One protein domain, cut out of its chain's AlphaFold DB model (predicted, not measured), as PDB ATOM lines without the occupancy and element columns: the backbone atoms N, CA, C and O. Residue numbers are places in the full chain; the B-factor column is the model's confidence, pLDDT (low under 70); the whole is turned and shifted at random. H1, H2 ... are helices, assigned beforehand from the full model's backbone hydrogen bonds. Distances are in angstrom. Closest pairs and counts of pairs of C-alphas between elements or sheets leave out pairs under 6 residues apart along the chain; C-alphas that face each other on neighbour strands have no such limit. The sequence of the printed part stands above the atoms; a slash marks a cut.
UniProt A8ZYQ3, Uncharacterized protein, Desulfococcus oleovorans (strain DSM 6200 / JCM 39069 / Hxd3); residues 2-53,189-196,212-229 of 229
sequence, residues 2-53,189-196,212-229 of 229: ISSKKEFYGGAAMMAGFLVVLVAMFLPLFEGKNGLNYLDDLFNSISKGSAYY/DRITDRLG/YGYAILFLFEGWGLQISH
ATOM      1  N   ILE A   2      40.439  16.316 107.052       78.81
ATOM      2  CA  ILE A   2      39.943  15.549 105.894       78.81
ATOM      3  C   ILE A   2      38.972  14.511 106.459       78.81
ATOM      4  O   ILE A   2      39.405  13.646 107.220       78.81
ATOM      5  N   SER A   3      37.686  14.653 106.143       80.44
ATOM      6  CA  SER A   3      36.619  13.776 106.635       80.44
ATOM      7  C   SER A   3      36.669  12.423 105.933       80.44
ATOM      8  O   SER A   3      36.614  11.383 106.586       80.44
ATOM      9  N   SER A   4      36.908  12.433 104.616       82.88
ATOM     10  CA  SER A   4      37.122  11.208 103.861       82.88
ATOM     11  C   SER A   4      38.299  11.301 102.896       82.88
ATOM     12  O   SER A   4      38.349  12.126 101.983       82.88
ATOM     13  N   LYS A   5      39.300  10.445 103.131       84.06
ATOM     14  CA  LYS A   5      40.587  10.490 102.423       84.06
ATOM     15  C   LYS A   5      40.455  10.090 100.955       84.06
ATOM     16  O   LYS A   5      41.167  10.639 100.122       84.06
ATOM     17  N   LYS A   6      39.573   9.139 100.639       85.94
ATOM     18  CA  LYS A   6      39.412   8.608  99.279       85.94
ATOM     19  C   LYS A   6      38.841   9.674  98.340       85.94
ATOM     20  O   LYS A   6      39.411   9.919  97.284       85.94
ATOM     21  N   GLU A   7      37.767  10.324  98.762       85.12
ATOM     22  CA  GLU A   7      37.052  11.381  98.049       85.12
ATOM     23  C   GLU A   7      37.951  12.613  97.926       85.12
ATOM     24  O   GLU A   7      38.123  13.139  96.831       85.12
ATOM     25  N   PHE A   8      38.648  12.991  99.004       89.12
ATOM     26  CA  PHE A   8      39.574  14.122  98.977       89.12
ATOM     27  C   PHE A   8      40.737  13.925  97.992       89.12
ATOM     28  O   PHE A   8      40.967  14.776  97.135       89.12
ATOM     29  N   TYR A   9      41.477  12.811  98.077       91.25
ATOM     30  CA  TYR A   9      42.600  12.566  97.162       91.25
ATOM     31  C   TYR A   9      42.131  12.268  95.732       91.25
ATOM     32  O   TYR A   9      42.817  12.652  94.785       91.25
ATOM     33  N   GLY A  10      40.959  11.646  95.562       90.75
ATOM     34  CA  GLY A  10      40.323  11.456  94.259       90.75
ATOM     35  C   GLY A  10      39.970  12.788  93.594       90.75
ATOM     36  O   GLY A  10      40.400  13.045  92.471       90.75
ATOM     37  N   GLY A  11      39.275  13.672  94.314       91.56
ATOM     38  CA  GLY A  11      38.955  15.024  93.860       91.56
ATOM     39  C   GLY A  11      40.204  15.861  93.583       91.56
ATOM     40  O   GLY A  11      40.282  16.524  92.551       91.56
ATOM     41  N   ALA A  12      41.231  15.771  94.434       93.38
ATOM     42  CA  ALA A  12      42.504  16.464  94.231       93.38
ATOM     43  C   ALA A  12      43.243  15.982  92.971       93.38
ATOM     44  O   ALA A  12      43.744  16.804  92.206       93.38
ATOM     45  N   ALA A  13      43.280  14.670  92.716       94.31
ATOM     46  CA  ALA A  13      43.876  14.114  91.503       94.31
ATOM     47  C   ALA A  13      43.095  14.529  90.245       94.31
ATOM     48  O   ALA A  13      43.697  14.934  89.250       94.31
ATOM     49  N   MET A  14      41.758  14.496  90.302       94.31
ATOM     50  CA  MET A  14      40.895  14.980  89.221       94.31
ATOM     51  C   MET A  14      41.112  16.472  88.949       94.31
ATOM     52  O   MET A  14      41.230  16.857  87.789       94.31
ATOM     53  N   MET A  15      41.220  17.294  89.995       95.94
ATOM     54  CA  MET A  15      41.494  18.728  89.886       95.94
ATOM     55  C   MET A  15      42.881  18.997  89.294       95.94
ATOM     56  O   MET A  15      43.024  19.846  88.419       95.94
ATOM     57  N   ALA A  16      43.906  18.256  89.718       96.06
ATOM     58  CA  ALA A  16      45.242  18.375  89.143       96.06
ATOM     59  C   ALA A  16      45.241  18.029  87.646       96.06
ATOM     60  O   ALA A  16      45.793  18.782  86.845       96.06
ATOM     61  N   GLY A  17      44.569  16.942  87.251       95.31
ATOM     62  CA  GLY A  17      44.407  16.580  85.842       95.31
ATOM     63  C   GLY A  17      43.656  17.648  85.040       95.31
ATOM     64  O   GLY A  17      44.093  18.007  83.947       95.31
ATOM     65  N   PHE A  18      42.585  18.210  85.606       94.75
ATOM     66  CA  PHE A  18      41.849  19.323  85.005       94.75
ATOM     67  C   PHE A  18      42.770  20.526  84.763       94.75
ATOM     68  O   PHE A  18      42.817  21.050  83.655       94.75
ATOM     69  N   LEU A  19      43.560  20.928  85.764       95.38
ATOM     70  CA  LEU A  19      44.481  22.060  85.651       95.38
ATOM     71  C   LEU A  19      45.578  21.830  84.606       95.38
ATOM     72  O   LEU A  19      45.937  22.764  83.895       95.38
ATOM     73  N   VAL A  20      46.092  20.604  84.475       95.44
ATOM     74  CA  VAL A  20      47.062  20.267  83.419       95.44
ATOM     75  C   VAL A  20      46.449  20.488  82.037       95.44
ATOM     76  O   VAL A  20      47.067  21.134  81.193       95.44
ATOM     77  N   VAL A  21      45.225  20.001  81.815       92.62
ATOM     78  CA  VAL A  21      44.510  20.199  80.546       92.62
ATOM     79  C   VAL A  21      44.188  21.678  80.319       92.62
ATOM     80  O   VAL A  21      44.379  22.169  79.207       92.62
ATOM     81  N   LEU A  22      43.789  22.413  81.365       92.19
ATOM     82  CA  LEU A  22      43.560  23.857  81.301       92.19
ATOM     83  C   LEU A  22      44.811  24.588  80.815       92.19
ATOM     84  O   LEU A  22      44.749  25.337  79.847       92.19
ATOM     85  N   VAL A  23      45.951  24.354  81.470       93.44
ATOM     86  CA  VAL A  23      47.226  24.983  81.107       93.44
ATOM     87  C   VAL A  23      47.610  24.606  79.681       93.44
ATOM     88  O   VAL A  23      47.944  25.490  78.897       93.44
ATOM     89  N   ALA A  24      47.490  23.328  79.310       91.00
ATOM     90  CA  ALA A  24      47.767  22.868  77.954       91.00
ATOM     91  C   ALA A  24      46.900  23.576  76.899       91.00
ATOM     92  O   ALA A  24      47.401  23.909  75.829       91.00
ATOM     93  N   MET A  25      45.634  23.878  77.207       88.94
ATOM     94  CA  MET A  25      44.731  24.599  76.304       88.94
ATOM     95  C   MET A  25      45.178  26.046  76.038       88.94
ATOM     96  O   MET A  25      44.898  26.568  74.959       88.94
ATOM     97  N   PHE A  26      45.889  26.678  76.979       90.06
ATOM     98  CA  PHE A  26      46.463  28.022  76.824       90.06
ATOM     99  C   PHE A  26      47.871  28.029  76.207       90.06
ATOM    100  O   PHE A  26      48.341  29.089  75.787       90.06
ATOM    101  N   LEU A  27      48.543  26.878  76.114       91.19
ATOM    102  CA  LEU A  27      49.837  26.762  75.441       91.19
ATOM    103  C   LEU A  27      49.671  26.780  73.909       91.19
ATOM    104  O   LEU A  27      48.661  26.294  73.398       91.19
ATOM    105  N   PRO A  28      50.656  27.301  73.152       90.75
ATOM    106  CA  PRO A  28      50.590  27.438  71.695       90.75
ATOM    107  C   PRO A  28      50.846  26.103  70.966       90.75
ATOM    108  O   PRO A  28      51.799  25.964  70.202       90.75
ATOM    109  N   LEU A  29      50.022  25.091  71.241       87.38
ATOM    110  CA  LEU A  29      50.202  23.720  70.749       87.38
ATOM    111  C   LEU A  29      49.642  23.488  69.333       87.38
ATOM    112  O   LEU A  29      49.947  22.460  68.732       87.38
ATOM    113  N   PHE A  30      48.855  24.420  68.785       81.94
ATOM    114  CA  PHE A  30      48.172  24.279  67.495       81.94
ATOM    115  C   PHE A  30      48.646  25.352  66.513       81.94
ATOM    116  O   PHE A  30      48.096  26.446  66.470       81.94
ATOM    117  N   GLU A  31      49.695  25.056  65.738       78.31
ATOM    118  CA  GLU A  31      50.242  25.975  64.718       78.31
ATOM    119  C   GLU A  31      50.604  27.368  65.278       78.31
ATOM    120  O   GLU A  31      50.399  28.403  64.647       78.31
ATOM    121  N   GLY A  32      51.119  27.406  66.512       82.25
ATOM    122  CA  GLY A  32      51.449  28.650  67.215       82.25
ATOM    123  C   GLY A  32      50.255  29.332  67.894       82.25
ATOM    124  O   GLY A  32      50.446  30.308  68.620       82.25
ATOM    125  N   LYS A  33      49.038  28.806  67.723       84.75
ATOM    126  CA  LYS A  33      47.831  29.220  68.443       84.75
ATOM    127  C   LYS A  33      47.575  28.302  69.633       84.75
ATOM    128  O   LYS A  33      47.941  27.125  69.645       84.75
ATOM    129  N   ASN A  34      46.935  28.862  70.652       92.06
ATOM    130  CA  ASN A  34      46.379  28.062  71.732       92.06
ATOM    131  C   ASN A  34      45.064  27.398  71.279       92.06
ATOM    132  O   ASN A  34      44.489  27.778  70.255       92.06
ATOM    133  N   GLY A  35      44.593  26.399  72.029       85.31
ATOM    134  CA  GLY A  35      43.408  25.625  71.648       85.31
ATOM    135  C   GLY A  35      42.134  26.469  71.543       85.31
ATOM    136  O   GLY A  35      41.295  26.193  70.692       85.31
ATOM    137  N   LEU A  36      42.009  27.527  72.353       87.31
ATOM    138  CA  LEU A  36      40.865  28.443  72.299       87.31
ATOM    139  C   LEU A  36      40.871  29.274  71.017       87.31
ATOM    140  O   LEU A  36      39.861  29.309  70.327       87.31
ATOM    141  N   ASN A  37      42.004  29.883  70.668       88.12
ATOM    142  CA  ASN A  37      42.136  30.697  69.459       88.12
ATOM    143  C   ASN A  37      41.923  29.852  68.197       88.12
ATOM    144  O   ASN A  37      41.265  30.295  67.266       88.12
ATOM    145  N   TYR A  38      42.446  28.621  68.175       87.94
ATOM    146  CA  TYR A  38      42.227  27.704  67.056       87.94
ATOM    147  C   TYR A  38      40.738  27.379  66.867       87.94
ATOM    148  O   TYR A  38      40.227  27.426  65.748       87.94
ATOM    149  N   LEU A  39      40.034  27.056  67.958       87.75
ATOM    150  CA  LEU A  39      38.600  26.778  67.902       87.75
ATOM    151  C   LEU A  39      37.796  28.032  67.542       87.75
ATOM    152  O   LEU A  39      36.871  27.929  66.746       87.75
ATOM    153  N   ASP A  40      38.157  29.199  68.073       86.81
ATOM    154  CA  ASP A  40      37.499  30.468  67.752       86.81
ATOM    155  C   ASP A  40      37.621  30.804  66.261       86.81
ATOM    156  O   ASP A  40      36.614  31.029  65.592       86.81
ATOM    157  N   ASP A  41      38.826  30.713  65.691       87.25
ATOM    158  CA  ASP A  41      39.047  30.907  64.255       87.25
ATOM    159  C   ASP A  41      38.239  29.912  63.414       87.25
ATOM    160  O   ASP A  41      37.618  30.291  62.416       87.25
ATOM    161  N   LEU A  42      38.199  28.643  63.833       86.38
ATOM    162  CA  LEU A  42      37.412  27.603  63.178       86.38
ATOM    163  C   LEU A  42      35.914  27.938  63.188       86.38
ATOM    164  O   LEU A  42      35.256  27.888  62.146       86.38
ATOM    165  N   PHE A  43      35.363  28.295  64.350       86.44
ATOM    166  CA  PHE A  43      33.950  28.638  64.485       86.44
ATOM    167  C   PHE A  43      33.603  29.930  63.743       86.44
ATOM    168  O   PHE A  43      32.555  29.980  63.098       86.44
ATOM    169  N   ASN A  44      34.476  30.938  63.750       87.00
ATOM    170  CA  ASN A  44      34.294  32.179  62.994       87.00
ATOM    171  C   ASN A  44      34.290  31.923  61.481       87.00
ATOM    172  O   ASN A  44      33.439  32.450  60.766       87.00
ATOM    173  N   SER A  45      35.173  31.049  60.999       87.19
ATOM    174  CA  SER A  45      35.251  30.655  59.587       87.19
ATOM    175  C   SER A  45      33.996  29.903  59.126       87.19
ATOM    176  O   SER A  45      33.447  30.194  58.059       87.19
ATOM    177  N   ILE A  46      33.484  28.992  59.961       86.44
ATOM    178  CA  ILE A  46      32.218  28.276  59.725       86.44
ATOM    179  C   ILE A  46      31.020  29.236  59.760       86.44
ATOM    180  O   ILE A  46      30.116  29.167  58.917       86.44
ATOM    181  N   SER A  47      31.004  30.142  60.738       86.62
ATOM    182  CA  SER A  47      29.917  31.103  60.930       86.62
ATOM    183  C   SER A  47      29.855  32.107  59.784       86.62
ATOM    184  O   SER A  47      28.758  32.404  59.308       86.62
ATOM    185  N   LYS A  48      31.010  32.538  59.253       89.81
ATOM    186  CA  LYS A  48      31.089  33.336  58.026       89.81
ATOM    187  C   LYS A  48      30.392  32.623  56.875       89.81
ATOM    188  O   LYS A  48      29.452  33.173  56.312       89.81
ATOM    189  N   GLY A  49      30.787  31.385  56.564       85.06
ATOM    190  CA  GLY A  49      30.179  30.618  55.468       85.06
ATOM    191  C   GLY A  49      28.657  30.471  55.606       85.06
ATOM    192  O   GLY A  49      27.928  30.552  54.621       85.06
ATOM    193  N   SER A  50      28.169  30.328  56.839       85.31
ATOM    194  CA  SER A  50      26.739  30.178  57.144       85.31
ATOM    195  C   SER A  50      25.954  31.497  57.078       85.31
ATOM    196  O   SER A  50      24.733  31.483  56.922       85.31
ATOM    197  N   ALA A  51      26.644  32.634  57.191       89.56
ATOM    198  CA  ALA A  51      26.071  33.975  57.159       89.56
ATOM    199  C   ALA A  51      26.046  34.601  55.752       89.56
ATOM    200  O   ALA A  51      25.744  35.788  55.614       89.56
ATOM    201  N   TYR A  52      26.360  33.836  54.700       93.25
ATOM    202  CA  TYR A  52      26.400  34.346  53.329       93.25
ATOM    203  C   TYR A  52      24.998  34.461  52.705       93.25
ATOM    204  O   TYR A  52      24.595  33.683  51.841       93.25
ATOM    205  N   TYR A  53      24.233  35.453  53.167       94.50
ATOM    206  CA  TYR A  53      22.864  35.727  52.710       94.50
ATOM    207  C   TYR A  53      22.789  36.685  51.510       94.50
ATOM    208  O   TYR A  53      21.714  36.854  50.931       94.50
ATOM    209  N   ASP A 189      35.308  28.633  55.926       75.62
ATOM    210  CA  ASP A 189      35.462  27.173  55.910       75.62
ATOM    211  C   ASP A 189      34.075  26.514  55.947       75.62
ATOM    212  O   ASP A 189      33.140  27.013  56.580       75.62
ATOM    213  N   ARG A 190      33.916  25.363  55.286       73.62
ATOM    214  CA  ARG A 190      32.663  24.598  55.342       73.62
ATOM    215  C   ARG A 190      32.618  23.720  56.587       73.62
ATOM    216  O   ARG A 190      33.550  22.972  56.872       73.62
ATOM    217  N   ILE A 191      31.477  23.724  57.278       72.31
ATOM    218  CA  ILE A 191      31.260  22.879  58.464       72.31
ATOM    219  C   ILE A 191      31.403  21.383  58.160       72.31
ATOM    220  O   ILE A 191      31.915  20.635  58.989       72.31
ATOM    221  N   THR A 192      30.999  20.945  56.963       72.69
ATOM    222  CA  THR A 192      31.107  19.545  56.520       72.69
ATOM    223  C   THR A 192      32.546  19.051  56.531       72.69
ATOM    224  O   THR A 192      32.793  17.892  56.849       72.69
ATOM    225  N   ASP A 193      33.494  19.953  56.282       80.06
ATOM    226  CA  ASP A 193      34.917  19.644  56.150       80.06
ATOM    227  C   ASP A 193      35.631  19.689  57.513       80.06
ATOM    228  O   ASP A 193      36.824  19.396  57.625       80.06
ATOM    229  N   ARG A 194      34.901  20.077  58.569       79.12
ATOM    230  CA  ARG A 194      35.397  20.284  59.938       79.12
ATOM    231  C   ARG A 194      34.540  19.590  61.001       79.12
ATOM    232  O   ARG A 194      34.786  19.757  62.195       79.12
ATOM    233  N   LEU A 195      33.567  18.776  60.585       81.81
ATOM    234  CA  LEU A 195      32.554  18.175  61.456       81.81
ATOM    235  C   LEU A 195      33.166  17.350  62.596       81.81
ATOM    236  O   LEU A 195      32.695  17.424  63.727       81.81
ATOM    237  N   GLY A 196      34.256  16.626  62.327       85.38
ATOM    238  CA  GLY A 196      34.969  15.857  63.351       85.38
ATOM    239  C   GLY A 196      35.530  16.728  64.481       85.38
ATOM    240  O   GLY A 196      35.360  16.395  65.651       85.38
ATOM    241  N   TYR A 212      35.299  19.035  85.887       93.81
ATOM    242  CA  TYR A 212      35.531  20.082  86.883       93.81
ATOM    243  C   TYR A 212      34.503  20.053  88.021       93.81
ATOM    244  O   TYR A 212      34.877  20.095  89.195       93.81
ATOM    245  N   GLY A 213      33.216  19.927  87.680       93.25
ATOM    246  CA  GLY A 213      32.130  19.838  88.655       93.25
ATOM    247  C   GLY A 213      32.309  18.673  89.632       93.25
ATOM    248  O   GLY A 213      32.275  18.879  90.845       93.25
ATOM    249  N   TYR A 214      32.586  17.469  89.122       92.94
ATOM    250  CA  TYR A 214      32.851  16.293  89.958       92.94
ATOM    251  C   TYR A 214      34.145  16.419  90.774       92.94
ATOM    252  O   TYR A 214      34.184  15.984  91.923       92.94
ATOM    253  N   ALA A 215      35.195  17.036  90.222       93.62
ATOM    254  CA  ALA A 215      36.447  17.256  90.946       93.62
ATOM    255  C   ALA A 215      36.230  18.136  92.189       93.62
ATOM    256  O   ALA A 215      36.731  17.816  93.268       93.62
ATOM    257  N   ILE A 216      35.447  19.213  92.056       92.31
ATOM    258  CA  ILE A 216      35.074  20.082  93.181       92.31
ATOM    259  C   ILE A 216      34.158  19.360  94.163       92.31
ATOM    260  O   ILE A 216      34.385  19.449  95.369       92.31
ATOM    261  N   LEU A 217      33.147  18.647  93.662       91.50
ATOM    262  CA  LEU A 217      32.208  17.906  94.501       91.50
ATOM    263  C   LEU A 217      32.955  16.950  95.441       91.50
ATOM    264  O   LEU A 217      32.790  17.035  96.656       91.50
ATOM    265  N   PHE A 218      33.858  16.125  94.903       90.69
ATOM    266  CA  PHE A 218      34.638  15.180  95.705       90.69
ATOM    267  C   PHE A 218      35.625  15.853  96.666       90.69
ATOM    268  O   PHE A 218      35.871  15.332  97.754       90.69
ATOM    269  N   LEU A 219      36.169  17.026  96.318       90.62
ATOM    270  CA  LEU A 219      36.978  17.814  97.253       90.62
ATOM    271  C   LEU A 219      36.148  18.294  98.453       90.62
ATOM    272  O   LEU A 219      36.603  18.181  99.593       90.62
ATOM    273  N   PHE A 220      34.932  18.796  98.215       89.31
ATOM    274  CA  PHE A 220      34.035  19.249  99.280       89.31
ATOM    275  C   PHE A 220      33.498  18.097 100.138       89.31
ATOM    276  O   PHE A 220      33.550  18.190 101.367       89.31
ATOM    277  N   GLU A 221      33.098  16.981  99.530       87.81
ATOM    278  CA  GLU A 221      32.714  15.761 100.254       87.81
ATOM    279  C   GLU A 221      33.883  15.205 101.078       87.81
ATOM    280  O   GLU A 221      33.724  14.866 102.253       87.81
ATOM    281  N   GLY A 222      35.097  15.212 100.517       85.44
ATOM    282  CA  GLY A 222      36.325  14.842 101.218       85.44
ATOM    283  C   GLY A 222      36.624  15.719 102.443       85.44
ATOM    284  O   GLY A 222      37.198  15.239 103.426       85.44
ATOM    285  N   TRP A 223      36.186  16.981 102.437       85.69
ATOM    286  CA  TRP A 223      36.235  17.886 103.593       85.69
ATOM    287  C   TRP A 223      35.070  17.728 104.578       85.69
ATOM    288  O   TRP A 223      35.130  18.296 105.668       85.69
ATOM    289  N   GLY A 224      34.063  16.914 104.255       81.06
ATOM    290  CA  GLY A 224      32.913  16.637 105.117       81.06
ATOM    291  C   GLY A 224      31.682  17.501 104.838       81.06
ATOM    292  O   GLY A 224      30.732  17.447 105.614       81.06
ATOM    293  N   LEU A 225      31.674  18.274 103.747       81.62
ATOM    294  CA  LEU A 225      30.466  18.927 103.246       81.62
ATOM    295  C   LEU A 225      29.704  17.911 102.390       81.62
ATOM    296  O   LEU A 225      30.082  17.652 101.251       81.62
ATOM    297  N   GLN A 226      28.655  17.302 102.946       69.44
ATOM    298  CA  GLN A 226      27.768  16.424 102.180       69.44
ATOM    299  C   GLN A 226      26.884  17.274 101.269       69.44
ATOM    300  O   GLN A 226      25.969  17.953 101.731       69.44
ATOM    301  N   ILE A 227      27.215  17.276  99.979       69.31
ATOM    302  CA  ILE A 227      26.478  17.998  98.934       69.31
ATOM    303  C   ILE A 227      25.613  17.018  98.116       69.31
ATOM    304  O   ILE A 227      24.653  17.437  97.472       69.31
ATOM    305  N   SER A 228      25.890  15.711  98.196       59.12
ATOM    306  CA  SER A 228      24.972  14.655  97.770       59.12
ATOM    307  C   SER A 228      23.972  14.310  98.883       59.12
ATOM    308  O   SER A 228      24.301  14.397 100.068       59.12
ATOM    309  N   HIS A 229      22.760  13.900  98.499       52.00
ATOM    310  CA  HIS A 229      21.810  13.249  99.410       52.00
ATOM    311  C   HIS A 229      22.322  11.893  99.903       52.00
ATOM    312  O   HIS A 229      23.070  11.236  99.141       52.00
TER     313      HIS A 229
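What this domain is: This is residues 2 to 53, 189 to 196 and 212 to 229 of the 229 residues of an uncharacterized protein of Desulfococcus oleovorans (strain DSM 6200 / JCM 39069 / Hxd3) (UniProt A8ZYQ3). Two helices, H1 and H2, follow each other end to end and meet in a corner, making a wide, open V, and a shorter helix, H3, lies side by side with the first part of H1, running back the other way. The long axis comes from H1 and H2 together; residues 189 to 196 form a separate short piece with no named element, and residues 223 to 229 make a tail after H3. The printed part has 78 residues, with three named helices in the order H1, H2, H3 and no named strand; the class is all helix. The whole is extended, with a radius of gyration of the C-alphas of 19.4 A, and flat, spanning 58 by 30 by 16 A.

How they stand to each other: H1, residues 5 to 26, is the longest helix by residues. H2, residues 35 to 50, touches it, and the closest C-alphas are those of Met 25 and Gly 35, 4.9 A apart. H1 touches H2 with residues 25 to 26 alone, and H2 touches H1 with residues 35 to 36 alone. The lines of H1 and H2 stand at a steep tilt of 61 degrees, and the two run the same way. H3, residues 212 to 222, touches H1 with 31 pairs of C-alphas within 8 A; the closest are those of Phe 8 and Gly 222, 4.0 A apart. H1 and H3 stand at a shallow tilt of 26 degrees and run opposite ways, with their centres 10.2 A apart. H2 and H3 are apart. In H1, H2 and H3 every O i to N i+4 pair is within hydrogen-bond range.

Where its parts are: H1 begins at C-alpha 5, at (40.587, 10.490, 102.423), and ends at C-alpha 26, at (46.463, 28.022, 76.824), 31.6 A from first to last C-alpha. A short link of 8 residues joins it to H2, which runs 22.6 A from Gly 35 to Ser 50. H3 begins at Tyr 212 and ends at C-alpha 222, at (36.325, 14.842, 101.218), 15.3 A from first to last C-alpha.

The domain as a whole: The two C-alphas farthest apart are those of Ser 3 and Tyr 53, 59.8 A. Residues 54 to 188 are not printed, and C-alphas 53 and 189 are 15.6 A apart across that cut. Residues 197 to 211 are not printed either, and C-alphas 196 and 212 are 23.9 A apart. The link from H2 to H3 runs across both cuts. The mean pLDDT of the printed part is 86.4; residues 226 to 229, which end at the chain's last residue, are under 70.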